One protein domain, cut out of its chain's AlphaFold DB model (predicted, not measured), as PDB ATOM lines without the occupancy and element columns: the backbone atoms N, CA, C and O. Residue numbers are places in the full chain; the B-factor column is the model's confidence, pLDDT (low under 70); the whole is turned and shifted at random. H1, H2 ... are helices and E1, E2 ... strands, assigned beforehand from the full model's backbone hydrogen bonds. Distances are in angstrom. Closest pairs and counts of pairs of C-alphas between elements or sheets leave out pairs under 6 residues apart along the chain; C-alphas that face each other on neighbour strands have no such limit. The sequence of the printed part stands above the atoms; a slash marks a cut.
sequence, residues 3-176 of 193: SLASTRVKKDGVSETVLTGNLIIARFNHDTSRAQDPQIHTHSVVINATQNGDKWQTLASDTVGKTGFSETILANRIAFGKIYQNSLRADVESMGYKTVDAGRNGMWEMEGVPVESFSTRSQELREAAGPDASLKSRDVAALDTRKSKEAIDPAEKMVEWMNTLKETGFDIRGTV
ATOM      1  N   SER A   3      62.723  21.891 -24.550       95.31
ATOM      2  CA  SER A   3      61.572  22.441 -23.815       95.31
ATOM      3  C   SER A   3      61.804  22.652 -22.312       95.31
ATOM      4  O   SER A   3      61.028  23.349 -21.669       95.31
ATOM      5  N   LEU A   4      62.849  22.044 -21.744       95.94
ATOM      6  CA  LEU A   4      63.237  22.218 -20.345       95.94
ATOM      7  C   LEU A   4      64.359  23.244 -20.166       95.94
ATOM      8  O   LEU A   4      64.713  23.539 -19.027       95.94
ATOM      9  N   ALA A   5      64.942  23.750 -21.261       97.38
ATOM     10  CA  ALA A   5      65.991  24.757 -21.218       97.38
ATOM     11  C   ALA A   5      65.514  25.962 -20.416       97.38
ATOM     12  O   ALA A   5      64.403  26.459 -20.616       97.38
ATOM     13  N   SER A   6      66.353  26.397 -19.484       97.06
ATOM     14  CA  SER A   6      66.023  27.458 -18.548       97.06
ATOM     15  C   SER A   6      67.258  28.243 -18.153       97.06
ATOM     16  O   SER A   6      68.383  27.755 -18.263       97.06
ATOM     17  N   THR A   7      67.046  29.461 -17.668       96.44
ATOM     18  CA  THR A   7      68.080  30.328 -17.100       96.44
ATOM     19  C   THR A   7      67.614  30.896 -15.760       96.44
ATOM     20  O   THR A   7      66.419  30.900 -15.461       96.44
ATOM     21  N   ARG A   8      68.554  31.369 -14.934       93.75
ATOM     22  CA  ARG A   8      68.227  32.106 -13.708       93.75
ATOM     23  C   ARG A   8      68.239  33.598 -13.995       93.75
ATOM     24  O   ARG A   8      69.223  34.131 -14.505       93.75
ATOM     25  N   VAL A   9      67.173  34.278 -13.601       91.50
ATOM     26  CA  VAL A   9      67.092  35.740 -13.621       91.50
ATOM     27  C   VAL A   9      66.866  36.252 -12.206       91.50
ATOM     28  O   VAL A   9      66.350  35.542 -11.344       91.50
ATOM     29  N   LYS A  10      67.316  37.478 -11.938       90.69
ATOM     30  CA  LYS A  10      67.087  38.155 -10.664       90.69
ATOM     31  C   LYS A  10      66.127  39.308 -10.903       90.69
ATOM     32  O   LYS A  10      66.471  40.237 -11.633       90.69
ATOM     33  N   LYS A  11      64.957  39.248 -10.280       87.50
ATOM     34  CA  LYS A  11      63.910  40.265 -10.359       87.50
ATOM     35  C   LYS A  11      63.606  40.757  -8.950       87.50
ATOM     36  O   LYS A  11      63.376  39.951  -8.057       87.50
ATOM     37  N   ASP A  12      63.718  42.065  -8.731       90.50
ATOM     38  CA  ASP A  12      63.439  42.713  -7.438       90.50
ATOM     39  C   ASP A  12      64.161  42.067  -6.238       90.50
ATOM     40  O   ASP A  12      63.629  41.934  -5.141       90.50
ATOM     41  N   GLY A  13      65.402  41.619  -6.452       88.88
ATOM     42  CA  GLY A  13      66.198  40.953  -5.416       88.88
ATOM     43  C   GLY A  13      66.004  39.435  -5.325       88.88
ATOM     44  O   GLY A  13      66.882  38.759  -4.787       88.88
ATOM     45  N   VAL A  14      64.939  38.889  -5.912       86.38
ATOM     46  CA  VAL A  14      64.579  37.466  -5.874       86.38
ATOM     47  C   VAL A  14      65.114  36.750  -7.113       86.38
ATOM     48  O   VAL A  14      65.016  37.252  -8.230       86.38
ATOM     49  N   SER A  15      65.733  35.581  -6.926       87.12
ATOM     50  CA  SER A  15      66.123  34.718  -8.046       87.12
ATOM     51  C   SER A  15      64.952  33.844  -8.475       87.12
ATOM     52  O   SER A  15      64.377  33.159  -7.635       87.12
ATOM     53  N   GLU A  16      64.677  33.793  -9.772       89.50
ATOM     54  CA  GLU A  16      63.689  32.900 -10.374       89.50
ATOM     55  C   GLU A  16      64.310  32.114 -11.539       89.50
ATOM     56  O   GLU A  16      65.247  32.577 -12.198       89.50
ATOM     57  N   THR A  17      63.802  30.903 -11.773       92.44
ATOM     58  CA  THR A  17      64.167  30.070 -12.924       92.44
ATOM     59  C   THR A  17      63.110  30.255 -14.004       92.44
ATOM     60  O   THR A  17      61.931  30.014 -13.761       92.44
ATOM     61  N   VAL A  18      63.532  30.661 -15.199       94.00
ATOM     62  CA  VAL A  18      62.643  30.931 -16.335       94.00
ATOM     63  C   VAL A  18      62.986  29.983 -17.472       94.00
ATOM     64  O   VAL A  18      64.159  29.823 -17.808       94.00
ATOM     65  N   LEU A  19      61.968  29.350 -18.059       96.50
ATOM     66  CA  LEU A  19      62.129  28.524 -19.254       96.50
ATOM     67  C   LEU A  19      62.446  29.411 -20.462       96.50
ATOM     68  O   LEU A  19      61.741  30.377 -20.737       96.50
ATOM     69  N   THR A  20      63.493  29.055 -21.190       97.38
ATOM     70  CA  THR A  20      63.953  29.749 -22.397       97.38
ATOM     71  C   THR A  20      63.643  28.961 -23.666       97.38
ATOM     72  O   THR A  20      63.505  29.549 -24.736       97.38
ATOM     73  N   GLY A  21      63.516  27.633 -23.562       97.44
ATOM     74  CA  GLY A  21      63.065  26.776 -24.662       97.44
ATOM     75  C   GLY A  21      64.011  26.707 -25.864       97.44
ATOM     76  O   GLY A  21      63.552  26.401 -26.956       97.44
ATOM     77  N   ASN A  22      65.299  27.014 -25.689       98.25
ATOM     78  CA  ASN A  22      66.301  26.949 -26.754       98.25
ATOM     79  C   ASN A  22      67.663  26.479 -26.221       98.25
ATOM     80  O   ASN A  22      68.063  26.829 -25.106       98.25
ATOM     81  N   LEU A  23      68.376  25.687 -27.025       98.19
ATOM     82  CA  LEU A  23      69.703  25.151 -26.712       98.19
ATOM     83  C   LEU A  23      70.636  25.246 -27.918       98.19
ATOM     84  O   LEU A  23      70.212  25.109 -29.062       98.19
ATOM     85  N   ILE A  24      71.935  25.358 -27.648       98.00
ATOM     86  CA  ILE A  24      72.983  25.077 -28.633       98.00
ATOM     87  C   ILE A  24      73.542  23.687 -28.320       98.00
ATOM     88  O   ILE A  24      74.042  23.451 -27.217       98.00
ATOM     89  N   ILE A  25      73.451  22.758 -29.276       98.00
ATOM     90  CA  ILE A  25      73.886  21.365 -29.097       98.00
ATOM     91  C   ILE A  25      74.813  20.956 -30.241       98.00
ATOM     92  O   ILE A  25      74.413  20.963 -31.405       98.00
ATOM     93  N   ALA A  26      76.029  20.532 -29.902       97.62
ATOM     94  CA  ALA A  26      76.924  19.852 -30.832       97.62
ATOM     95  C   ALA A  26      76.756  18.333 -30.687       97.62
ATOM     96  O   ALA A  26      76.801  17.807 -29.575       97.62
ATOM     97  N   ARG A  27      76.538  17.623 -31.799       97.31
ATOM     98  CA  ARG A  27      76.333  16.167 -31.811       97.31
ATOM     99  C   ARG A  27      77.509  15.475 -32.483       97.31
ATOM    100  O   ARG A  27      77.792  15.753 -33.644       97.31
ATOM    101  N   PHE A  28      78.150  14.562 -31.764       96.19
ATOM    102  CA  PHE A  28      79.273  13.769 -32.259       96.19
ATOM    103  C   PHE A  28      78.907  12.294 -32.208       96.19
ATOM    104  O   PHE A  28      78.596  11.781 -31.134       96.19
ATOM    105  N   ASN A  29      78.924  11.631 -33.359       95.31
ATOM    106  CA  ASN A  29      78.657  10.202 -33.451       95.31
ATOM    107  C   ASN A  29      79.963   9.417 -33.345       95.31
ATOM    108  O   ASN A  29      80.979   9.794 -33.931       95.31
ATOM    109  N   HIS A  30      79.895   8.314 -32.618       93.19
ATOM    110  CA  HIS A  30      80.944   7.320 -32.487       93.19
ATOM    111  C   HIS A  30      80.329   5.931 -32.641       93.19
ATOM    112  O   HIS A  30      79.123   5.758 -32.482       93.19
ATOM    113  N   ASP A  31      81.166   4.956 -32.952       93.62
ATOM    114  CA  ASP A  31      80.790   3.592 -33.332       93.62
ATOM    115  C   ASP A  31      81.539   2.515 -32.541       93.62
ATOM    116  O   ASP A  31      81.248   1.331 -32.692       93.62
ATOM    117  N   THR A  32      82.472   2.910 -31.677       92.62
ATOM    118  CA  THR A  32      83.384   2.014 -30.964       92.62
ATOM    119  C   THR A  32      83.357   2.274 -29.464       92.62
ATOM    120  O   THR A  32      83.348   3.419 -28.998       92.62
ATOM    121  N   SER A  33      83.361   1.192 -28.686       91.62
ATOM    122  CA  SER A  33      83.484   1.244 -27.231       91.62
ATOM    123  C   SER A  33      84.943   1.463 -26.804       91.62
ATOM    124  O   SER A  33      85.877   1.415 -27.605       91.62
ATOM    125  N   ARG A  34      85.185   1.660 -25.501       87.12
ATOM    126  CA  ARG A  34      86.557   1.664 -24.949       87.12
ATOM    127  C   ARG A  34      87.258   0.307 -25.063       87.12
ATOM    128  O   ARG A  34      88.483   0.287 -25.062       87.12
ATOM    129  N   ALA A  35      86.490  -0.780 -25.152       90.12
ATOM    130  CA  ALA A  35      86.988  -2.127 -25.413       90.12
ATOM    131  C   ALA A  35      87.096  -2.430 -26.920       90.12
ATOM    132  O   ALA A  35      87.498  -3.526 -27.278       90.12
ATOM    133  N   GLN A  36      86.803  -1.451 -27.791       91.56
ATOM    134  CA  GLN A  36      86.826  -1.580 -29.254       91.56
ATOM    135  C   GLN A  36      85.742  -2.515 -29.821       91.56
ATOM    136  O   GLN A  36      85.851  -2.964 -30.960       91.56
ATOM    137  N   ASP A  37      84.677  -2.757 -29.056       94.56
ATOM    138  CA  ASP A  37      83.447  -3.395 -29.545       94.56
ATOM    139  C   ASP A  37      82.607  -2.413 -30.383       94.56
ATOM    140  O   ASP A  37      82.673  -1.200 -30.123       94.56
ATOM    141  N   PRO A  38      81.752  -2.898 -31.306       95.06
ATOM    142  CA  PRO A  38      80.712  -2.088 -31.929       95.06
ATOM    143  C   PRO A  38      79.797  -1.465 -30.868       95.06
ATOM    144  O   PRO A  38      79.093  -2.151 -30.131       95.06
ATOM    145  N   GLN A  39      79.795  -0.139 -30.787       95.31
ATOM    146  CA  GLN A  39      78.968   0.620 -29.856       95.31
ATOM    147  C   GLN A  39      78.618   1.973 -30.469       95.31
ATOM    148  O   GLN A  39      79.276   2.984 -30.211       95.31
ATOM    149  N   ILE A  40      77.556   2.006 -31.274       95.44
ATOM    150  CA  ILE A  40      77.052   3.256 -31.846       95.44
ATOM    151  C   ILE A  40      76.474   4.128 -30.730       95.44
ATOM    152  O   ILE A  40      75.565   3.720 -30.008       95.44
ATOM    153  N   HIS A  41      77.003   5.339 -30.582       95.81
ATOM    154  CA  HIS A  41      76.524   6.314 -29.610       95.81
ATOM    155  C   HIS A  41      76.767   7.751 -30.072       95.81
ATOM    156  O   HIS A  41      77.671   8.042 -30.855       95.81
ATOM    157  N   THR A  42      75.967   8.673 -29.537       96.88
ATOM    158  CA  THR A  42      76.068  10.101 -29.845       96.88
ATOM    159  C   THR A  42      76.350  10.897 -28.579       96.88
ATOM    160  O   THR A  42      75.541  10.917 -27.648       96.88
ATOM    161  N   HIS A  43      77.449  11.645 -28.565       97.19
ATOM    162  CA  HIS A  43      77.643  12.712 -27.592       97.19
ATOM    163  C   HIS A  43      76.865  13.948 -28.039       97.19
ATOM    164  O   HIS A  43      77.271  14.646 -28.965       97.19
ATOM    165  N   SER A  44      75.746  14.217 -27.366       96.94
ATOM    166  CA  SER A  44      75.013  15.481 -27.493       96.94
ATOM    167  C   SER A  44      75.543  16.474 -26.461       96.94
ATOM    168  O   SER A  44      75.081  16.510 -25.321       96.94
ATOM    169  N   VAL A  45      76.559  17.245 -26.848       97.44
ATOM    170  CA  VAL A  45      77.200  18.248 -25.995       97.44
ATOM    171  C   VAL A  45      76.336  19.503 -25.981       97.44
ATOM    172  O   VAL A  45      76.293  20.254 -26.957       97.44
ATOM    173  N   VAL A  46      75.636  19.712 -24.869       97.56
ATOM    174  CA  VAL A  46      74.837  20.916 -24.627       97.56
ATOM    175  C   VAL A  46      75.767  22.033 -24.164       97.56
ATOM    176  O   VAL A  46      76.426  21.914 -23.130       97.56
ATOM    177  N   ILE A  47      75.832  23.116 -24.931       97.88
ATOM    178  CA  ILE A  47      76.613  24.298 -24.568       97.88
ATOM    179  C   ILE A  47      75.902  25.022 -23.422       97.88
ATOM    180  O   ILE A  47      74.678  25.149 -23.433       97.88
ATOM    181  N   ASN A  48      76.659  25.517 -22.438       97.75
ATOM    182  CA  ASN A  48      76.122  26.249 -21.284       97.75
ATOM    183  C   ASN A  48      75.686  27.683 -21.651       97.75
ATOM    184  O   ASN A  48      76.194  28.662 -21.106       97.75
ATOM    185  N   ALA A  49      74.774  27.796 -22.612       97.81
ATOM    186  CA  ALA A  49      74.217  29.042 -23.100       97.81
ATOM    187  C   ALA A  49      72.783  28.816 -23.592       97.81
ATOM    188  O   ALA A  49      72.492  27.846 -24.291       97.81
ATOM    189  N   THR A  50      71.899  29.739 -23.242       98.38
ATOM    190  CA  THR A  50      70.525  29.809 -23.732       98.38
ATOM    191  C   THR A  50      70.112  31.272 -23.861       98.38
ATOM    192  O   THR A  50      70.590  32.133 -23.115       98.38
ATOM    193  N   GLN A  51      69.271  31.570 -24.839       98.00
ATOM    194  CA  GLN A  51      68.821  32.917 -25.143       98.00
ATOM    195  C   GLN A  51      67.528  33.243 -24.386       98.00
ATOM    196  O   GLN A  51      66.586  32.454 -24.372       98.00
ATOM    197  N   ASN A  52      67.478  34.421 -23.770       96.81
ATOM    198  CA  ASN A  52      66.315  34.964 -23.077       96.81
ATOM    199  C   ASN A  52      66.093  36.414 -23.536       96.81
ATOM    200  O   ASN A  52      66.803  37.331 -23.107       96.81
ATOM    201  N   GLY A  53      65.155  36.613 -24.467       95.00
ATOM    202  CA  GLY A  53      65.044  37.865 -25.224       95.00
ATOM    203  C   GLY A  53      66.337  38.155 -25.997       95.00
ATOM    204  O   GLY A  53      66.880  37.280 -26.670       95.00
ATOM    205  N   ASP A  54      66.882  39.359 -25.845       95.06
ATOM    206  CA  ASP A  54      68.115  39.772 -26.536       95.06
ATOM    207  C   ASP A  54      69.407  39.352 -25.813       95.06
ATOM    208  O   ASP A  54      70.509  39.717 -26.224       95.06
ATOM    209  N   LYS A  55      69.303  38.607 -24.705       96.25
ATOM    210  CA  LYS A  55      70.452  38.242 -23.869       96.25
ATOM    211  C   LYS A  55      70.768  36.761 -23.971       96.25
ATOM    212  O   LYS A  55      69.891  35.915 -23.829       96.25
ATOM    213  N   TRP A  56      72.053  36.455 -24.111       97.69
ATOM    214  CA  TRP A  56      72.581  35.118 -23.865       97.69
ATOM    215  C   TRP A  56      72.946  34.974 -22.396       97.69
ATOM    216  O   TRP A  56      73.636  35.819 -21.825       97.69
ATOM    217  N   GLN A  57      72.465  33.903 -21.782       97.12
ATOM    218  CA  GLN A  57      72.677  33.607 -20.374       97.12
ATOM    219  C   GLN A  57      73.083  32.144 -20.208       97.12
ATOM    220  O   GLN A  57      72.867  31.315 -21.090       97.12
ATOM    221  N   THR A  58      73.665  31.808 -19.063       97.25
ATOM    222  CA  THR A  58      73.971  30.418 -18.717       97.25
ATOM    223  C   THR A  58      72.691  29.617 -18.496       97.25
ATOM    224  O   THR A  58      71.671  30.167 -18.058       97.25
ATOM    225  N   LEU A  59      72.760  28.306 -18.725       97.75
ATOM    226  CA  LEU A  59      71.692  27.395 -18.326       97.75
ATOM    227  C   LEU A  59      71.550  27.404 -16.800       97.75
ATOM    228  O   LEU A  59      72.531  27.542 -16.065       97.75
ATOM    229  N   ALA A  60      70.315  27.301 -16.317       95.12
ATOM    230  CA  ALA A  60      70.019  27.357 -14.896       95.12
ATOM    231  C   ALA A  60      70.654  26.173 -14.159       95.12
ATOM    232  O   ALA A  60      70.568  25.029 -14.608       95.12
ATOM    233  N   SER A  61      71.210  26.454 -12.984       90.50
ATOM    234  CA  SER A  61      71.546  25.454 -11.973       90.50
ATOM    235  C   SER A  61      71.058  25.937 -10.611       90.50
ATOM    236  O   SER A  61      71.089  27.136 -10.292       90.50
ATOM    237  N   ASP A  62      70.572  24.986  -9.826       84.00
ATOM    238  CA  ASP A  62      70.083  25.188  -8.472       84.00
ATOM    239  C   ASP A  62      70.399  23.933  -7.663       84.00
ATOM    240  O   ASP A  62      69.661  22.951  -7.679       84.00
ATOM    241  N   THR A  63      71.522  23.958  -6.952       75.69
ATOM    242  CA  THR A  63      71.998  22.808  -6.178       75.69
ATOM    243  C   THR A  63      71.177  22.546  -4.914       75.69
ATOM    244  O   THR A  63      71.289  21.458  -4.347       75.69
ATOM    245  N   VAL A  64      70.345  23.503  -4.483       80.19
ATOM    246  CA  VAL A  64      69.524  23.396  -3.270       80.19
ATOM    247  C   VAL A  64      68.138  22.864  -3.619       80.19
ATOM    248  O   VAL A  64      67.758  21.790  -3.155       80.19
ATOM    249  N   GLY A  65      67.397  23.584  -4.464       80.31
ATOM    250  CA  GLY A  65      66.042  23.207  -4.868       80.31
ATOM    251  C   GLY A  65      65.996  22.186  -6.005       80.31
ATOM    252  O   GLY A  65      64.947  21.590  -6.240       80.31
ATOM    253  N   LYS A  66      67.123  21.943  -6.694       83.06
ATOM    254  CA  LYS A  66      67.240  21.027  -7.845       83.06
ATOM    255  C   LYS A  66      66.285  21.364  -8.990       83.06
ATOM    256  O   LYS A  66      65.835  20.478  -9.711       83.06
ATOM    257  N   THR A  67      65.999  22.653  -9.161       84.50
ATOM    258  CA  THR A  67      65.053  23.169 -10.165       84.50
ATOM    259  C   THR A  67      65.722  23.668 -11.449       84.50
ATOM    260  O   THR A  67      65.041  24.100 -12.377       84.50
ATOM    261  N   GLY A  68      67.055  23.628 -11.516       92.00
ATOM    262  CA  GLY A  68      67.809  24.031 -12.696       92.00
ATOM    263  C   GLY A  68      67.671  23.052 -13.864       92.00
ATOM    264  O   GLY A  68      67.081  21.969 -13.762       92.00
ATOM    265  N   PHE A  69      68.226  23.448 -15.008       95.00
ATOM    266  CA  PHE A  69      68.178  22.665 -16.237       95.00
ATOM    267  C   PHE A  69      68.864  21.308 -16.052       95.00
ATOM    268  O   PHE A  69      68.239  20.266 -16.241       95.00
ATOM    269  N   SER A  70      70.134  21.309 -15.637       91.88
ATOM    270  CA  SER A  70      70.940  20.089 -15.494       91.88
ATOM    271  C   SER A  70      70.334  19.115 -14.484       91.88
ATOM    272  O   SER A  70      70.297  17.909 -14.724       91.88
ATOM    273  N   GLU A  71      69.812  19.629 -13.373       92.69
ATOM    274  CA  GLU A  71      69.157  18.838 -12.335       92.69
ATOM    275  C   GLU A  71      67.871  18.190 -12.864       92.69
ATOM    276  O   GLU A  71      67.654  16.994 -12.652       92.69
ATOM    277  N   THR A  72      67.075  18.930 -13.640       92.94
ATOM    278  CA  THR A  72      65.868  18.399 -14.289       92.94
ATOM    279  C   THR A  72      66.214  17.331 -15.332       92.94
ATOM    280  O   THR A  72      65.542  16.294 -15.392       92.94
ATOM    281  N   ILE A  73      67.278  17.525 -16.122       94.31
ATOM    282  CA  ILE A  73      67.767  16.510 -17.068       94.31
ATOM    283  C   ILE A  73      68.177  15.234 -16.330       94.31
ATOM    284  O   ILE A  73      67.764  14.140 -16.719       94.31
ATOM    285  N   LEU A  74      68.934  15.357 -15.238       91.38
ATOM    286  CA  LEU A  74      69.372  14.213 -14.439       91.38
ATOM    287  C   LEU A  74      68.203  13.485 -13.766       91.38
ATOM    288  O   LEU A  74      68.192  12.251 -13.758       91.38
ATOM    289  N   ALA A  75      67.215  14.217 -13.244       92.56
ATOM    290  CA  ALA A  75      66.012  13.646 -12.640       92.56
ATOM    291  C   ALA A  75      65.170  12.860 -13.662       92.56
ATOM    292  O   ALA A  75      64.622  11.809 -13.340       92.56
ATOM    293  N   ASN A  76      65.132  13.321 -14.916       94.25
ATOM    294  CA  ASN A  76      64.344  12.715 -15.992       94.25
ATOM    295  C   ASN A  76      65.155  11.795 -16.921       94.25
ATOM    296  O   ASN A  76      64.649  11.370 -17.960       94.25
ATOM    297  N   ARG A  77      66.395  11.434 -16.564       93.81
ATOM    298  CA  ARG A  77      67.295  10.644 -17.430       93.81
ATOM    299  C   ARG A  77      66.685   9.330 -17.930       93.81
ATOM    300  O   ARG A  77      66.898   8.958 -19.078       93.81
ATOM    301  N   ILE A  78      65.890   8.648 -17.098       94.69
ATOM    302  CA  ILE A  78      65.211   7.398 -17.477       94.69
ATOM    303  C   ILE A  78      64.116   7.673 -18.514       94.69
ATOM    304  O   ILE A  78      63.981   6.915 -19.469       94.69
ATOM    305  N   ALA A  79      63.351   8.755 -18.351       96.00
ATOM    306  CA  ALA A  79      62.310   9.134 -19.301       96.00
ATOM    307  C   ALA A  79      62.913   9.512 -20.664       96.00
ATOM    308  O   ALA A  79      62.433   9.040 -21.690       96.00
ATOM    309  N   PHE A  80      64.010  10.278 -20.682       95.69
ATOM    310  CA  PHE A  80      64.723  10.584 -21.927       95.69
ATOM    311  C   PHE A  80      65.298   9.339 -22.599       95.69
ATOM    312  O   PHE A  80      65.144   9.187 -23.809       95.69
ATOM    313  N   GLY A  81      65.891   8.430 -21.817       95.38
ATOM    314  CA  GLY A  81      66.345   7.136 -22.320       95.38
ATOM    315  C   GLY A  81      65.211   6.347 -22.973       95.38
ATOM    316  O   GLY A  81      65.363   5.885 -24.096       95.38
ATOM    317  N   LYS A  82      64.039   6.275 -22.328       96.69
ATOM    318  CA  LYS A  82      62.849   5.605 -22.876       96.69
ATOM    319  C   LYS A  82      62.347   6.230 -24.173       96.69
ATOM    320  O   LYS A  82      62.007   5.498 -25.090       96.69
ATOM    321  N   ILE A  83      62.298   7.561 -24.262       96.12
ATOM    322  CA  ILE A  83      61.871   8.251 -25.490       96.12
ATOM    323  C   ILE A  83      62.798   7.880 -26.652       96.12
ATOM    324  O   ILE A  83      62.315   7.503 -27.715       96.12
ATOM    325  N   TYR A  84      64.114   7.940 -26.430       96.25
ATOM    326  CA  TYR A  84      65.098   7.543 -27.435       96.25
ATOM    327  C   TYR A  84      64.942   6.070 -27.830       96.25
ATOM    328  O   TYR A  84      64.796   5.770 -29.012       96.25
ATOM    329  N   GLN A  85      64.907   5.166 -26.845       96.88
ATOM    330  CA  GLN A  85      64.817   3.729 -27.096       96.88
ATOM    331  C   GLN A  85      63.532   3.346 -27.827       96.88
ATOM    332  O   GLN A  85      63.586   2.550 -28.756       96.88
ATOM    333  N   ASN A  86      62.391   3.934 -27.463       96.88
ATOM    334  CA  ASN A  86      61.117   3.654 -28.120       96.88
ATOM    335  C   ASN A  86      61.080   4.189 -29.555       96.88
ATOM    336  O   ASN A  86      60.567   3.505 -30.435       96.88
ATOM    337  N   SER A  87      61.628   5.386 -29.800       97.12
ATOM    338  CA  SER A  87      61.720   5.937 -31.157       97.12
ATOM    339  C   SER A  87      62.596   5.054 -32.042       97.12
ATOM    340  O   SER A  87      62.182   4.686 -33.135       97.12
ATOM    341  N   LEU A  88      63.775   4.657 -31.546       97.25
ATOM    342  CA  LEU A  88      64.689   3.795 -32.290       97.25
ATOM    343  C   LEU A  88      64.086   2.406 -32.540       97.25
ATOM    344  O   LEU A  88      64.226   1.874 -33.637       97.25
ATOM    345  N   ARG A  89      63.387   1.835 -31.549       97.62
ATOM    346  CA  ARG A  89      62.689   0.550 -31.692       97.62
ATOM    347  C   ARG A  89      61.675   0.598 -32.825       97.62
ATOM    348  O   ARG A  89      61.685  -0.283 -33.674       97.62
ATOM    349  N   ALA A  90      60.846   1.642 -32.853       97.38
ATOM    350  CA  ALA A  90      59.836   1.823 -33.888       97.38
ATOM    351  C   ALA A  90      60.467   1.946 -35.284       97.38
ATOM    352  O   ALA A  90      59.990   1.315 -36.227       97.38
ATOM    353  N   ASP A  91      61.564   2.699 -35.415       97.06
ATOM    354  CA  ASP A  91      62.291   2.817 -36.681       97.06
ATOM    355  C   ASP A  91      62.856   1.460 -37.128       97.06
ATOM    356  O   ASP A  91      62.666   1.064 -38.278       97.06
ATOM    357  N   VAL A  92      63.487   0.709 -36.220       95.56
ATOM    358  CA  VAL A  92      64.058  -0.622 -36.491       95.56
ATOM    359  C   VAL A  92      62.977  -1.644 -36.863       95.56
ATOM    360  O   VAL A  92      63.123  -2.363 -37.854       95.56
ATOM    361  N   GLU A  93      61.856  -1.668 -36.145       95.44
ATOM    362  CA  GLU A  93      60.703  -2.521 -36.461       95.44
ATOM    363  C   GLU A  93      60.058  -2.142 -37.800       95.44
ATOM    364  O   GLU A  93      59.642  -3.020 -38.555       95.44
ATOM    365  N   SER A  94      60.039  -0.852 -38.157       95.50
ATOM    366  CA  SER A  94      59.537  -0.391 -39.461       95.50
ATOM    367  C   SER A  94      60.397  -0.862 -40.640       95.50
ATOM    368  O   SER A  94      59.901  -0.969 -41.763       95.50
ATOM    369  N   MET A  95      61.671  -1.187 -40.387       93.06
ATOM    370  CA  MET A  95      62.557  -1.848 -41.350       93.06
ATOM    371  C   MET A  95      62.320  -3.370 -41.402       93.06
ATOM    372  O   MET A  95      62.900  -4.054 -42.235       93.06
ATOM    373  N   GLY A  96      61.450  -3.929 -40.559       92.50
ATOM    374  CA  GLY A  96      61.118  -5.356 -40.548       92.50
ATOM    375  C   GLY A  96      61.999  -6.210 -39.636       92.50
ATOM    376  O   GLY A  96      61.874  -7.436 -39.658       92.50
ATOM    377  N   TYR A  97      62.864  -5.600 -38.820       94.00
ATOM    378  CA  TYR A  97      63.586  -6.323 -37.775       94.00
ATOM    379  C   TYR A  97      62.667  -6.607 -36.588       94.00
ATOM    380  O   TYR A  97      61.883  -5.759 -36.168       94.00
ATOM    381  N   LYS A  98      62.788  -7.804 -36.014       95.06
ATOM    382  CA  LYS A  98      62.091  -8.161 -34.776       95.06
ATOM    383  C   LYS A  98      62.915  -7.741 -33.571       95.06
ATOM    384  O   LYS A  98      64.141  -7.846 -33.588       95.06
ATOM    385  N   THR A  99      62.237  -7.308 -32.518       96.81
ATOM    386  CA  THR A  99      62.867  -6.864 -31.275       96.81
ATOM    387  C   THR A  99      62.300  -7.624 -30.083       96.81
ATOM    388  O   THR A  99      61.143  -8.054 -30.087       96.81
ATOM    389  N   VAL A 100      63.117  -7.779 -29.048       97.44
ATOM    390  CA  VAL A 100      62.755  -8.434 -27.788       97.44
ATOM    391  C   VAL A 100      63.147  -7.547 -26.617       97.44
ATOM    392  O   VAL A 100      64.131  -6.810 -26.683       97.44
ATOM    393  N   ASP A 101      62.383  -7.609 -25.529       97.50
ATOM    394  CA  ASP A 101      62.745  -6.898 -24.305       97.50
ATOM    395  C   ASP A 101      64.003  -7.526 -23.695       97.50
ATOM    396  O   ASP A 101      64.087  -8.741 -23.521       97.50
ATOM    397  N   ALA A 102      64.980  -6.688 -23.355       94.38
ATOM    398  CA  ALA A 102      66.318  -7.124 -22.953       94.38
ATOM    399  C   ALA A 102      66.794  -6.478 -21.644       94.38
ATOM    400  O   ALA A 102      67.972  -6.521 -21.289       94.38
ATOM    401  N   GLY A 103      65.887  -5.855 -20.890       90.62
ATOM    402  CA  GLY A 103      66.234  -5.299 -19.594       90.62
ATOM    403  C   GLY A 103      65.183  -4.379 -18.997       90.62
ATOM    404  O   GLY A 103      64.026  -4.319 -19.402       90.62
ATOM    405  N   ARG A 104      65.610  -3.635 -17.974       90.69
ATOM    406  CA  ARG A 104      64.761  -2.655 -17.288       90.69
ATOM    407  C   ARG A 104      64.578  -1.407 -18.144       90.69
ATOM    408  O   ARG A 104      65.367  -1.126 -19.035       90.69
ATOM    409  N   ASN A 105      63.585  -0.593 -17.793       92.62
ATOM    410  CA  ASN A 105      63.388   0.745 -18.358       92.62
ATOM    411  C   ASN A 105      63.178   0.790 -19.883       92.62
ATOM    412  O   ASN A 105      63.473   1.819 -20.481       92.62
ATOM    413  N   GLY A 106      62.622  -0.263 -20.486       91.44
ATOM    414  CA  GLY A 106      62.343  -0.296 -21.927       91.44
ATOM    415  C   GLY A 106      63.582  -0.536 -22.788       91.44
ATOM    416  O   GLY A 106      63.588  -0.143 -23.946       91.44
ATOM    417  N   MET A 107      64.634  -1.136 -22.222       96.06
ATOM    418  CA  MET A 107      65.764  -1.645 -23.001       96.06
ATOM    419  C   MET A 107      65.337  -2.886 -23.789       96.06
ATOM    420  O   MET A 107      64.638  -3.754 -23.260       96.06
ATOM    421  N   TRP A 108      65.781  -2.968 -25.035       97.69
ATOM    422  CA  TRP A 108      65.428  -4.007 -25.993       97.69
ATOM    423  C   TRP A 108      66.635  -4.311 -26.881       97.69
ATOM    424  O   TRP A 108      67.554  -3.499 -26.967       97.69
ATOM    425  N   GLU A 109      66.613  -5.468 -27.533       97.50
ATOM    426  CA  GLU A 109      67.611  -5.901 -28.517       97.50
ATOM    427  C   GLU A 109      66.905  -6.473 -29.753       97.50
ATOM    428  O   GLU A 109      65.710  -6.783 -29.712       97.50
ATOM    429  N   MET A 110      67.624  -6.622 -30.866       95.75
ATOM    430  CA  MET A 110      67.109  -7.353 -32.028       95.75
ATOM    431  C   MET A 110      67.103  -8.862 -31.760       95.75
ATOM    432  O   MET A 110      68.057  -9.415 -31.211       95.75
ATOM    433  N   GLU A 111      66.034  -9.543 -32.170       94.25
ATOM    434  CA  GLU A 111      65.885 -10.986 -31.968       94.25
ATOM    435  C   GLU A 111      66.997 -11.766 -32.695       94.25
ATOM    436  O   GLU A 111      67.238 -11.572 -33.885       94.25
ATOM    437  N   GLY A 112      67.674 -12.665 -31.973       92.69
ATOM    438  CA  GLY A 112      68.688 -13.568 -32.529       92.69
ATOM    439  C   GLY A 112      70.082 -12.968 -32.741       92.69
ATOM    440  O   GLY A 112      70.986 -13.706 -33.124       92.69
ATOM    441  N   VAL A 113      70.293 -11.672 -32.482       94.94
ATOM    442  CA  VAL A 113      71.614 -11.032 -32.610       94.94
ATOM    443  C   VAL A 113      72.509 -11.395 -31.409       94.94
ATOM    444  O   VAL A 113      72.067 -11.262 -30.265       94.94
ATOM    445  N   PRO A 114      73.769 -11.827 -31.616       95.56
ATOM    446  CA  PRO A 114      74.653 -12.295 -30.544       95.56
ATOM    447  C   PRO A 114      75.319 -11.132 -29.781       95.56
ATOM    448  O   PRO A 114      76.526 -10.911 -29.866       95.56
ATOM    449  N   VAL A 115      74.528 -10.372 -29.020       96.12
ATOM    450  CA  VAL A 115      74.965  -9.144 -28.321       96.12
ATOM    451  C   VAL A 115      76.093  -9.391 -27.310       96.12
ATOM    452  O   VAL A 115      77.015  -8.579 -27.197       96.12
ATOM    453  N   GLU A 116      76.061 -10.513 -26.584       94.56
ATOM    454  CA  GLU A 116      77.046 -10.798 -25.528       94.56
ATOM    455  C   GLU A 116      78.476 -10.914 -26.089       94.56
ATOM    456  O   GLU A 116      79.422 -10.475 -25.441       94.56
ATOM    457  N   SER A 117      78.649 -11.402 -27.322       96.38
ATOM    458  CA  SER A 117      79.962 -11.511 -27.980       96.38
ATOM    459  C   SER A 117      80.625 -10.162 -28.281       96.38
ATOM    460  O   SER A 117      81.824 -10.127 -28.528       96.38
ATOM    461  N   PHE A 118      79.864  -9.065 -28.235       96.56
ATOM    462  CA  PHE A 118      80.323  -7.691 -28.476       96.56
ATOM    463  C   PHE A 118      80.104  -6.789 -27.251       96.56
ATOM    464  O   PHE A 118      79.942  -5.574 -27.364       96.56
ATOM    465  N   SER A 119      80.034  -7.392 -26.061       95.50
ATOM    466  CA  SER A 119      79.740  -6.704 -24.800       95.50
ATOM    467  C   SER A 119      80.890  -6.801 -23.794       95.50
ATOM    468  O   SER A 119      80.650  -6.778 -22.580       95.50
ATOM    469  N   THR A 120      82.143  -6.858 -24.264       94.12
ATOM    470  CA  THR A 120      83.340  -7.060 -23.428       94.12
ATOM    471  C   THR A 120      83.400  -6.056 -22.286       94.12
ATOM    472  O   THR A 120      83.590  -6.428 -21.129       94.12
ATOM    473  N   ARG A 121      83.115  -4.775 -22.558       90.31
ATOM    474  CA  ARG A 121      83.115  -3.752 -21.501       90.31
ATOM    475  C   ARG A 121      82.089  -4.028 -20.396       90.31
ATOM    476  O   ARG A 121      82.347  -3.742 -19.230       90.31
ATOM    477  N   SER A 122      80.913  -4.549 -20.741       89.38
ATOM    478  CA  SER A 122      79.880  -4.885 -19.755       89.38
ATOM    479  C   SER A 122      80.283  -6.093 -18.905       89.38
ATOM    480  O   SER A 122      80.021  -6.103 -17.701       89.38
ATOM    481  N   GLN A 123      80.946  -7.080 -19.513       91.06
ATOM    482  CA  GLN A 123      81.479  -8.257 -18.823       91.06
ATOM    483  C   GLN A 123      82.560  -7.864 -17.813       91.06
ATOM    484  O   GLN A 123      82.391  -8.141 -16.628       91.06
ATOM    485  N   GLU A 124      83.574  -7.099 -18.238       88.94
ATOM    486  CA  GLU A 124      84.644  -6.589 -17.364       88.94
ATOM    487  C   GLU A 124      84.082  -5.842 -16.143       88.94
ATOM    488  O   GLU A 124      84.547  -6.008 -15.016       88.94
ATOM    489  N   LEU A 125      83.050  -5.014 -16.348       84.94
ATOM    490  CA  LEU A 125      82.399  -4.276 -15.262       84.94
ATOM    491  C   LEU A 125      81.671  -5.191 -14.279       84.94
ATOM    492  O   LEU A 125      81.692  -4.933 -13.076       84.94
ATOM    493  N   ARG A 126      80.987  -6.219 -14.786       85.38
ATOM    494  CA  ARG A 126      80.252  -7.189 -13.968       85.38
ATOM    495  C   ARG A 126      81.216  -8.026 -13.130       85.38
ATOM    496  O   ARG A 126      80.936  -8.268 -11.961       85.38
ATOM    497  N   GLU A 127      82.351  -8.406 -13.710       86.94
ATOM    498  CA  GLU A 127      83.427  -9.132 -13.033       86.94
ATOM    499  C   GLU A 127      84.107  -8.277 -11.960       86.94
ATOM    500  O   GLU A 127      84.267  -8.728 -10.828       86.94
ATOM    501  N   ALA A 128      84.450  -7.024 -12.275       84.31
ATOM    502  CA  ALA A 128      85.159  -6.145 -11.347       84.31
ATOM    503  C   ALA A 128      84.284  -5.645 -10.186       84.31
ATOM    504  O   ALA A 128      84.759  -5.527  -9.058       84.31
ATOM    505  N   ALA A 129      83.016  -5.313 -10.449       83.75
ATOM    506  CA  ALA A 129      82.132  -4.729  -9.440       83.75
ATOM    507  C   ALA A 129      81.318  -5.782  -8.662       83.75
ATOM    508  O   ALA A 129      80.865  -5.504  -7.549       83.75
ATOM    509  N   GLY A 130      81.125  -6.972  -9.239       78.31
ATOM    510  CA  GLY A 130      80.192  -7.989  -8.761       78.31
ATOM    511  C   GLY A 130      78.751  -7.774  -9.267       78.31
ATOM    512  O   GLY A 130      78.382  -6.672  -9.687       78.31
ATOM    513  N   PRO A 131      77.901  -8.819  -9.232       72.69
ATOM    514  CA  PRO A 131      76.561  -8.795  -9.831       72.69
ATOM    515  C   PRO A 131      75.587  -7.814  -9.156       72.69
ATOM    516  O   PRO A 131      74.748  -7.227  -9.839       72.69
ATOM    517  N   ASP A 132      75.740  -7.576  -7.849       76.06
ATOM    518  CA  ASP A 132      74.851  -6.721  -7.044       76.06
ATOM    519  C   ASP A 132      75.445  -5.334  -6.747       76.06
ATOM    520  O   ASP A 132      75.022  -4.625  -5.829       76.06
ATOM    521  N   ALA A 133      76.456  -4.929  -7.520       76.25
ATOM    522  CA  ALA A 133      77.148  -3.668  -7.319       76.25
ATOM    523  C   ALA A 133      76.204  -2.462  -7.422       76.25
ATOM    524  O   ALA A 133      75.431  -2.313  -8.376       76.25
ATOM    525  N   SER A 134      76.333  -1.530  -6.474       79.81
ATOM    526  CA  SER A 134      75.641  -0.243  -6.555       79.81
ATOM    527  C   SER A 134      76.063   0.533  -7.812       79.81
ATOM    528  O   SER A 134      77.178   0.363  -8.307       79.81
ATOM    529  N   LEU A 135      75.218   1.449  -8.304       77.25
ATOM    530  CA  LEU A 135      75.573   2.315  -9.442       77.25
ATOM    531  C   LEU A 135      76.894   3.062  -9.208       77.25
ATOM    532  O   LEU A 135      77.732   3.116 -10.096       77.25
ATOM    533  N   LYS A 136      77.119   3.546  -7.980       77.75
ATOM    534  CA  LYS A 136      78.359   4.233  -7.605       77.75
ATOM    535  C   LYS A 136      79.574   3.302  -7.665       77.75
ATOM    536  O   LYS A 136      80.630   3.708  -8.131       77.75
ATOM    537  N   SER A 137      79.427   2.056  -7.214       74.38
ATOM    538  CA  SER A 137      80.485   1.040  -7.306       74.38
ATOM    539  C   SER A 137      80.809   0.706  -8.764       74.38
ATOM    540  O   SER A 137      81.976   0.559  -9.116       74.38
ATOM    541  N   ARG A 138      79.787   0.652  -9.628       78.25
ATOM    542  CA  ARG A 138      79.963   0.453 -11.072       78.25
ATOM    543  C   ARG A 138      80.649   1.639 -11.743       78.25
ATOM    544  O   ARG A 138      81.482   1.406 -12.606       78.25
ATOM    545  N   ASP A 139      80.349   2.874 -11.338       80.50
ATOM    546  CA  ASP A 139      81.025   4.070 -11.861       80.50
ATOM    547  C   ASP A 139      82.526   4.058 -11.531       80.50
ATOM    548  O   ASP A 139      83.350   4.350 -12.397       80.50
ATOM    549  N   VAL A 140      82.889   3.665 -10.303       78.69
ATOM    550  CA  VAL A 140      84.296   3.513  -9.887       78.69
ATOM    551  C   VAL A 140      84.976   2.412 -10.699       78.69
ATOM    552  O   VAL A 140      85.972   2.682 -11.366       78.69
ATOM    553  N   ALA A 141      84.385   1.213 -10.754       75.50
ATOM    554  CA  ALA A 141      84.908   0.121 -11.574       75.50
ATOM    555  C   ALA A 141      85.044   0.532 -13.049       75.50
ATOM    556  O   ALA A 141      85.995   0.131 -13.723       75.50
ATOM    557  N   ALA A 142      84.129   1.370 -13.551       78.88
ATOM    558  CA  ALA A 142      84.159   1.866 -14.915       78.88
ATOM    559  C   ALA A 142      85.318   2.800 -15.221       78.88
ATOM    560  O   ALA A 142      85.784   2.795 -16.363       78.88
ATOM    561  N   LEU A 143      85.777   3.567 -14.235       79.00
ATOM    562  CA  LEU A 143      86.962   4.404 -14.344       79.00
ATOM    563  C   LEU A 143      88.242   3.584 -14.160       79.00
ATOM    564  O   LEU A 143      89.153   3.732 -14.969       79.00
ATOM    565  N   ASP A 144      88.279   2.686 -13.176       79.06
ATOM    566  CA  ASP A 144      89.487   1.931 -12.818       79.06
ATOM    567  C   ASP A 144      89.893   0.912 -13.889       79.06
ATOM    568  O   ASP A 144      91.069   0.756 -14.203       79.06
ATOM    569  N   THR A 145      88.918   0.243 -14.508       78.19
ATOM    570  CA  THR A 145      89.176  -0.748 -15.572       78.19
ATOM    571  C   THR A 145      89.241  -0.118 -16.968       78.19
ATOM    572  O   THR A 145      89.313  -0.815 -17.979       78.19
ATOM    573  N   ARG A 146      89.190   1.218 -17.064       75.56
ATOM    574  CA  ARG A 146      89.193   1.923 -18.348       75.56
ATOM    575  C   ARG A 146      90.590   1.931 -18.962       75.56
ATOM    576  O   ARG A 146      91.479   2.639 -18.501       75.56
ATOM    577  N   LYS A 147      90.737   1.253 -20.100       72.62
ATOM    578  CA  LYS A 147      91.923   1.370 -20.955       72.62
ATOM    579  C   LYS A 147      92.013   2.755 -21.617       72.62
ATOM    580  O   LYS A 147      91.003   3.441 -21.852       72.62
ATOM    581  N   SER A 148      93.239   3.181 -21.915       76.38
ATOM    582  CA  SER A 148      93.510   4.354 -22.752       76.38
ATOM    583  C   SER A 148      92.903   4.168 -24.148       76.38
ATOM    584  O   SER A 148      92.598   3.057 -24.573       76.38
ATOM    585  N   LYS A 149      92.657   5.274 -24.865       67.88
ATOM    586  CA  LYS A 149      92.188   5.169 -26.253       67.88
ATOM    587  C   LYS A 149      93.376   4.764 -27.119       67.88
ATOM    588  O   LYS A 149      94.306   5.552 -27.254       67.88
ATOM    589  N   GLU A 150      93.315   3.578 -27.696       74.56
ATOM    590  CA  GLU A 150      94.259   3.148 -28.722       74.56
ATOM    591  C   GLU A 150      93.739   3.568 -30.098       74.56
ATOM    592  O   GLU A 150      92.533   3.520 -30.362       74.56
ATOM    593  N   ALA A 151      94.646   4.044 -30.951       73.62
ATOM    594  CA  ALA A 151      94.359   4.260 -32.360       73.62
ATOM    595  C   ALA A 151      94.570   2.925 -33.074       73.62
ATOM    596  O   ALA A 151      95.693   2.430 -33.114       73.62
ATOM    597  N   ILE A 152      93.490   2.346 -33.589       77.38
ATOM    598  CA  ILE A 152      93.516   1.075 -34.315       77.38
ATOM    599  C   ILE A 152      92.982   1.326 -35.722       77.38
ATOM    600  O   ILE A 152      92.114   2.184 -35.909       77.38
ATOM    601  N   ASP A 153      93.521   0.606 -36.703       87.25
ATOM    602  CA  ASP A 153      93.045   0.651 -38.080       87.25
ATOM    603  C   ASP A 153      91.588   0.139 -38.156       87.25
ATOM    604  O   ASP A 153      91.313  -1.002 -37.766       87.25
ATOM    605  N   PRO A 154      90.635   0.947 -38.666       86.25
ATOM    606  CA  PRO A 154      89.252   0.516 -38.850       86.25
ATOM    607  C   PRO A 154      89.100  -0.771 -39.672       86.25
ATOM    608  O   PRO A 154      88.194  -1.563 -39.405       86.25
ATOM    609  N   ALA A 155      89.969  -1.003 -40.661       89.56
ATOM    610  CA  ALA A 155      89.911  -2.204 -41.489       89.56
ATOM    611  C   ALA A 155      90.270  -3.460 -40.686       89.56
ATOM    612  O   ALA A 155      89.593  -4.483 -40.805       89.56
ATOM    613  N   GLU A 156      91.288  -3.368 -39.830       90.31
ATOM    614  CA  GLU A 156      91.695  -4.455 -38.938       90.31
ATOM    615  C   GLU A 156      90.577  -4.791 -37.944       90.31
ATOM    616  O   GLU A 156      90.209  -5.959 -37.796       90.31
ATOM    617  N   LYS A 157      89.943  -3.769 -37.349       91.06
ATOM    618  CA  LYS A 157      88.821  -3.987 -36.425       91.06
ATOM    619  C   LYS A 157      87.597  -4.600 -37.086       91.06
ATOM    620  O   LYS A 157      86.974  -5.481 -36.502       91.06
ATOM    621  N   MET A 158      87.283  -4.214 -38.320       92.56
ATOM    622  CA  MET A 158      86.188  -4.846 -39.057       92.56
ATOM    623  C   MET A 158      86.456  -6.339 -39.309       92.56
ATOM    624  O   MET A 158      85.539  -7.154 -39.211       92.56
ATOM    625  N   VAL A 159      87.702  -6.720 -39.615       93.81
ATOM    626  CA  VAL A 159      88.080  -8.134 -39.788       93.81
ATOM    627  C   VAL A 159      87.910  -8.907 -38.481       93.81
ATOM    628  O   VAL A 159      87.336  -9.997 -38.499       93.81
ATOM    629  N   GLU A 160      88.359  -8.340 -37.362       93.75
ATOM    630  CA  GLU A 160      88.187  -8.924 -36.028       93.75
ATOM    631  C   GLU A 160      86.706  -9.146 -35.707       93.75
ATOM    632  O   GLU A 160      86.306 -10.278 -35.439       93.75
ATOM    633  N   TRP A 161      85.867  -8.117 -35.861       95.19
ATOM    634  CA  TRP A 161      84.430  -8.230 -35.604       95.19
ATOM    635  C   TRP A 161      83.751  -9.271 -36.488       95.19
ATOM    636  O   TRP A 161      82.921 -10.041 -36.012       95.19
ATOM    637  N   MET A 162      84.113  -9.339 -37.771       94.44
ATOM    638  CA  MET A 162      83.571 -10.354 -38.674       94.44
ATOM    639  C   MET A 162      84.014 -11.768 -38.295       94.44
ATOM    640  O   MET A 162      83.274 -12.716 -38.555       94.44
ATOM    641  N   ASN A 163      85.196 -11.940 -37.704       95.38
ATOM    642  CA  ASN A 163      85.644 -13.239 -37.207       95.38
ATOM    643  C   ASN A 163      84.909 -13.621 -35.919       95.38
ATOM    644  O   ASN A 163      84.338 -14.708 -35.880       95.38
ATOM    645  N   THR A 164      84.798 -12.709 -34.947       95.25
ATOM    646  CA  THR A 164      83.965 -12.907 -33.749       95.25
ATOM    647  C   THR A 164      82.534 -13.269 -34.135       95.25
ATOM    648  O   THR A 164      81.976 -14.233 -33.623       95.25
ATOM    649  N   LEU A 165      81.944 -12.568 -35.110       94.81
ATOM    650  CA  LEU A 165      80.588 -12.854 -35.574       94.81
ATOM    651  C   LEU A 165      80.462 -14.262 -36.174       94.81
ATOM    652  O   LEU A 165      79.487 -14.954 -35.888       94.81
ATOM    653  N   LYS A 166      81.443 -14.718 -36.965       93.88
ATOM    654  CA  LYS A 166      81.444 -16.086 -37.519       93.88
ATOM    655  C   LYS A 166      81.454 -17.147 -36.421       93.88
ATOM    656  O   LYS A 166      80.767 -18.153 -36.570       93.88
ATOM    657  N   GLU A 167      82.192 -16.929 -35.333       95.62
ATOM    658  CA  GLU A 167      82.266 -17.869 -34.203       95.62
ATOM    659  C   GLU A 167      80.913 -18.049 -33.500       95.62
ATOM    660  O   GLU A 167      80.634 -19.118 -32.963       95.62
ATOM    661  N   THR A 168      80.036 -17.045 -33.567       95.06
ATOM    662  CA  THR A 168      78.670 -17.143 -33.025       95.06
ATOM    663  C   THR A 168      77.722 -17.981 -33.892       95.06
ATOM    664  O   THR A 168      76.629 -18.323 -33.448       95.06
ATOM    665  N   GLY A 169      78.100 -18.286 -35.140       93.25
ATOM    666  CA  GLY A 169      77.223 -18.930 -36.123       93.25
ATOM    667  C   GLY A 169      76.108 -18.025 -36.667       93.25
ATOM    668  O   GLY A 169      75.225 -18.507 -37.375       93.25
ATOM    669  N   PHE A 170      76.129 -16.726 -36.355       92.69
ATOM    670  CA  PHE A 170      75.118 -15.773 -36.800       92.69
ATOM    671  C   PHE A 170      75.248 -15.439 -38.294       92.69
ATOM    672  O   PHE A 170      76.294 -14.980 -38.763       92.69
ATOM    673  N   ASP A 171      74.157 -15.611 -39.045       87.56
ATOM    674  CA  ASP A 171      74.092 -15.259 -40.466       87.56
ATOM    675  C   ASP A 171      73.598 -13.822 -40.678       87.56
ATOM    676  O   ASP A 171      72.411 -13.563 -40.885       87.56
ATOM    677  N   ILE A 172      74.542 -12.880 -40.721       84.88
ATOM    678  CA  ILE A 172      74.253 -11.464 -40.986       84.88
ATOM    679  C   ILE A 172      73.552 -11.223 -42.333       84.88
ATOM    680  O   ILE A 172      72.786 -10.270 -42.466       84.88
ATOM    681  N   ARG A 173      73.791 -12.068 -43.346       80.12
ATOM    682  CA  ARG A 173      73.182 -11.903 -44.678       80.12
ATOM    683  C   ARG A 173      71.739 -12.395 -44.695       80.12
ATOM    684  O   ARG A 173      70.932 -11.839 -45.433       80.12
ATOM    685  N   GLY A 174      71.424 -13.399 -43.878       72.88
ATOM    686  CA  GLY A 174      70.069 -13.898 -43.659       72.88
ATOM    687  C   GLY A 174      69.200 -12.963 -42.813       72.88
ATOM    688  O   GLY A 174      67.984 -12.940 -42.994       72.88
ATOM    689  N   THR A 175      69.801 -12.155 -41.929       68.75
ATOM    690  CA  THR A 175      69.071 -11.196 -41.075       68.75
ATOM    691  C   THR A 175      68.702  -9.896 -41.796       68.75
ATOM    692  O   THR A 175      67.671  -9.296 -41.498       68.75
ATOM    693  N   VAL A 176      69.509  -9.442 -42.760       58.03
ATOM    694  CA  VAL A 176      69.281  -8.170 -43.461       58.03
ATOM    695  C   VAL A 176      68.473  -8.396 -44.736       58.03
ATOM    696  O   VAL A 176      69.034  -8.631 -45.807       58.03
TER     697      VAL A 176
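Overview. This is residues 3 to 176 of the 193 residues of the protein "Conjugative relaxase" of Klebsiella pneumoniae (UniProt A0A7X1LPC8). The model is a long, loose frame: the hairpin of E3 and E4 runs along its length, from a small head of two hairpins, E1 with E2 and E5 with E6, toward a spread of helices at the other end. H1 and H2 follow one another along another side, apart from E3 and E4, and lead to the small hairpin of E7 and E8; H4 and H5 stand to one side of the helical end, while H3, H6 and H7 lie elsewhere in it. The tip of the E1 and E2 hairpin, residues 10 to 15, sticks out. The printed part has 174 residues with seven named helices and eight named strands, in the order E1 E2 E3 E4 E5 E6 H1 H2 E7 E8 H3 H4 H5 H6 H7; its four sheets are antiparallel pairs, and the class is mixed, helices and strands. The whole is loose, with a radius of gyration of the C-alphas of 20.9 A, and elongated, spanning 69 by 39 by 34 A.

Along the chain. Strand E3, residues 25 to 32, is 21.6 A long from first to last C-alpha, and E4, residues 38 to 46, is 24.8 A. E1, residues 6 to 11, begins with C-alpha 6 at (66.023, 27.458, -18.548) and is 15.3 A long; E2, residues 14 to 19, is 16.3 A. E5 is residues 50 to 52 and E6 residues 55 to 57. H1, residues 69 to 75, is 9.9 A long, and H2, residues 77 to 94, the longest helix, runs 25.8 A from C-alpha 77 at (67.295, 10.644, -17.430). E7 is residues 99 to 101 and E8 residues 108 to 110. H3 is residues 115 to 118; H4, residues 120 to 129, is 14.2 A, H5, residues 135 to 144, 14.3 A, and H6, residues 154 to 167, 20.2 A. H7, residues 172 to 175, ends with C-alpha 175 at (69.071, -11.196, -41.075).

Arrangement. E3 and E4 form a hairpin, their directions 165 degrees apart, with N 28 and O 43 within hydrogen-bond range at 2.9 A. H2 is apart from both. The hairpin of E1 and E2 has directions 149 degrees apart and N 9 and O 16 at 2.9 A; that of E5 and E6 has 138 degrees and N 50 and O 57 at 2.8 A. The closest C-alphas of E1 and E5 are those of Thr 7 and Thr 50, 7.1 A apart, and those of E1 and H1 are Ser 6 and Phe 69, 5.7 A apart. H1 and H2 meet only through their link. E7 and E8 form a hairpin, with N 100 and O 109 at 2.9 A; the closest C-alphas of H2 and E7 are those of Glu 93 and Thr 99, 7.1 A apart. At the other end of E4, the C-alphas of Pro 38 and Phe 118 in H3 are the closest of the two, 6.6 A apart. H3 and H6 are close but not clearly touching, with Ser 117 and Thr 164 closest at 7.2 A between C-alphas. H3 and H4 meet only through their link. H4 and H5 touch, at a steep tilt of 67 degrees, opposite ways, with the C-alphas of Ala 129 and Arg 138 closest at 5.8 A. H6 and H7 are only just apart, their closest C-alphas 8.4 A from each other. In H1, H2, H4, H5 and H6 every O i to N i+4 pair is within hydrogen-bond range; H3 and H7 are too short for such a pair.

Size, cuts and confidence. The two C-alphas farthest apart are those of Asp 12 and Gly 169, 69.4 A. The printed part has no cut. The link from E6 to H1, with 11 residues between them, is long. The mean pLDDT of the printed part is 90.7, and residues 149, 175 and 176 are under 70.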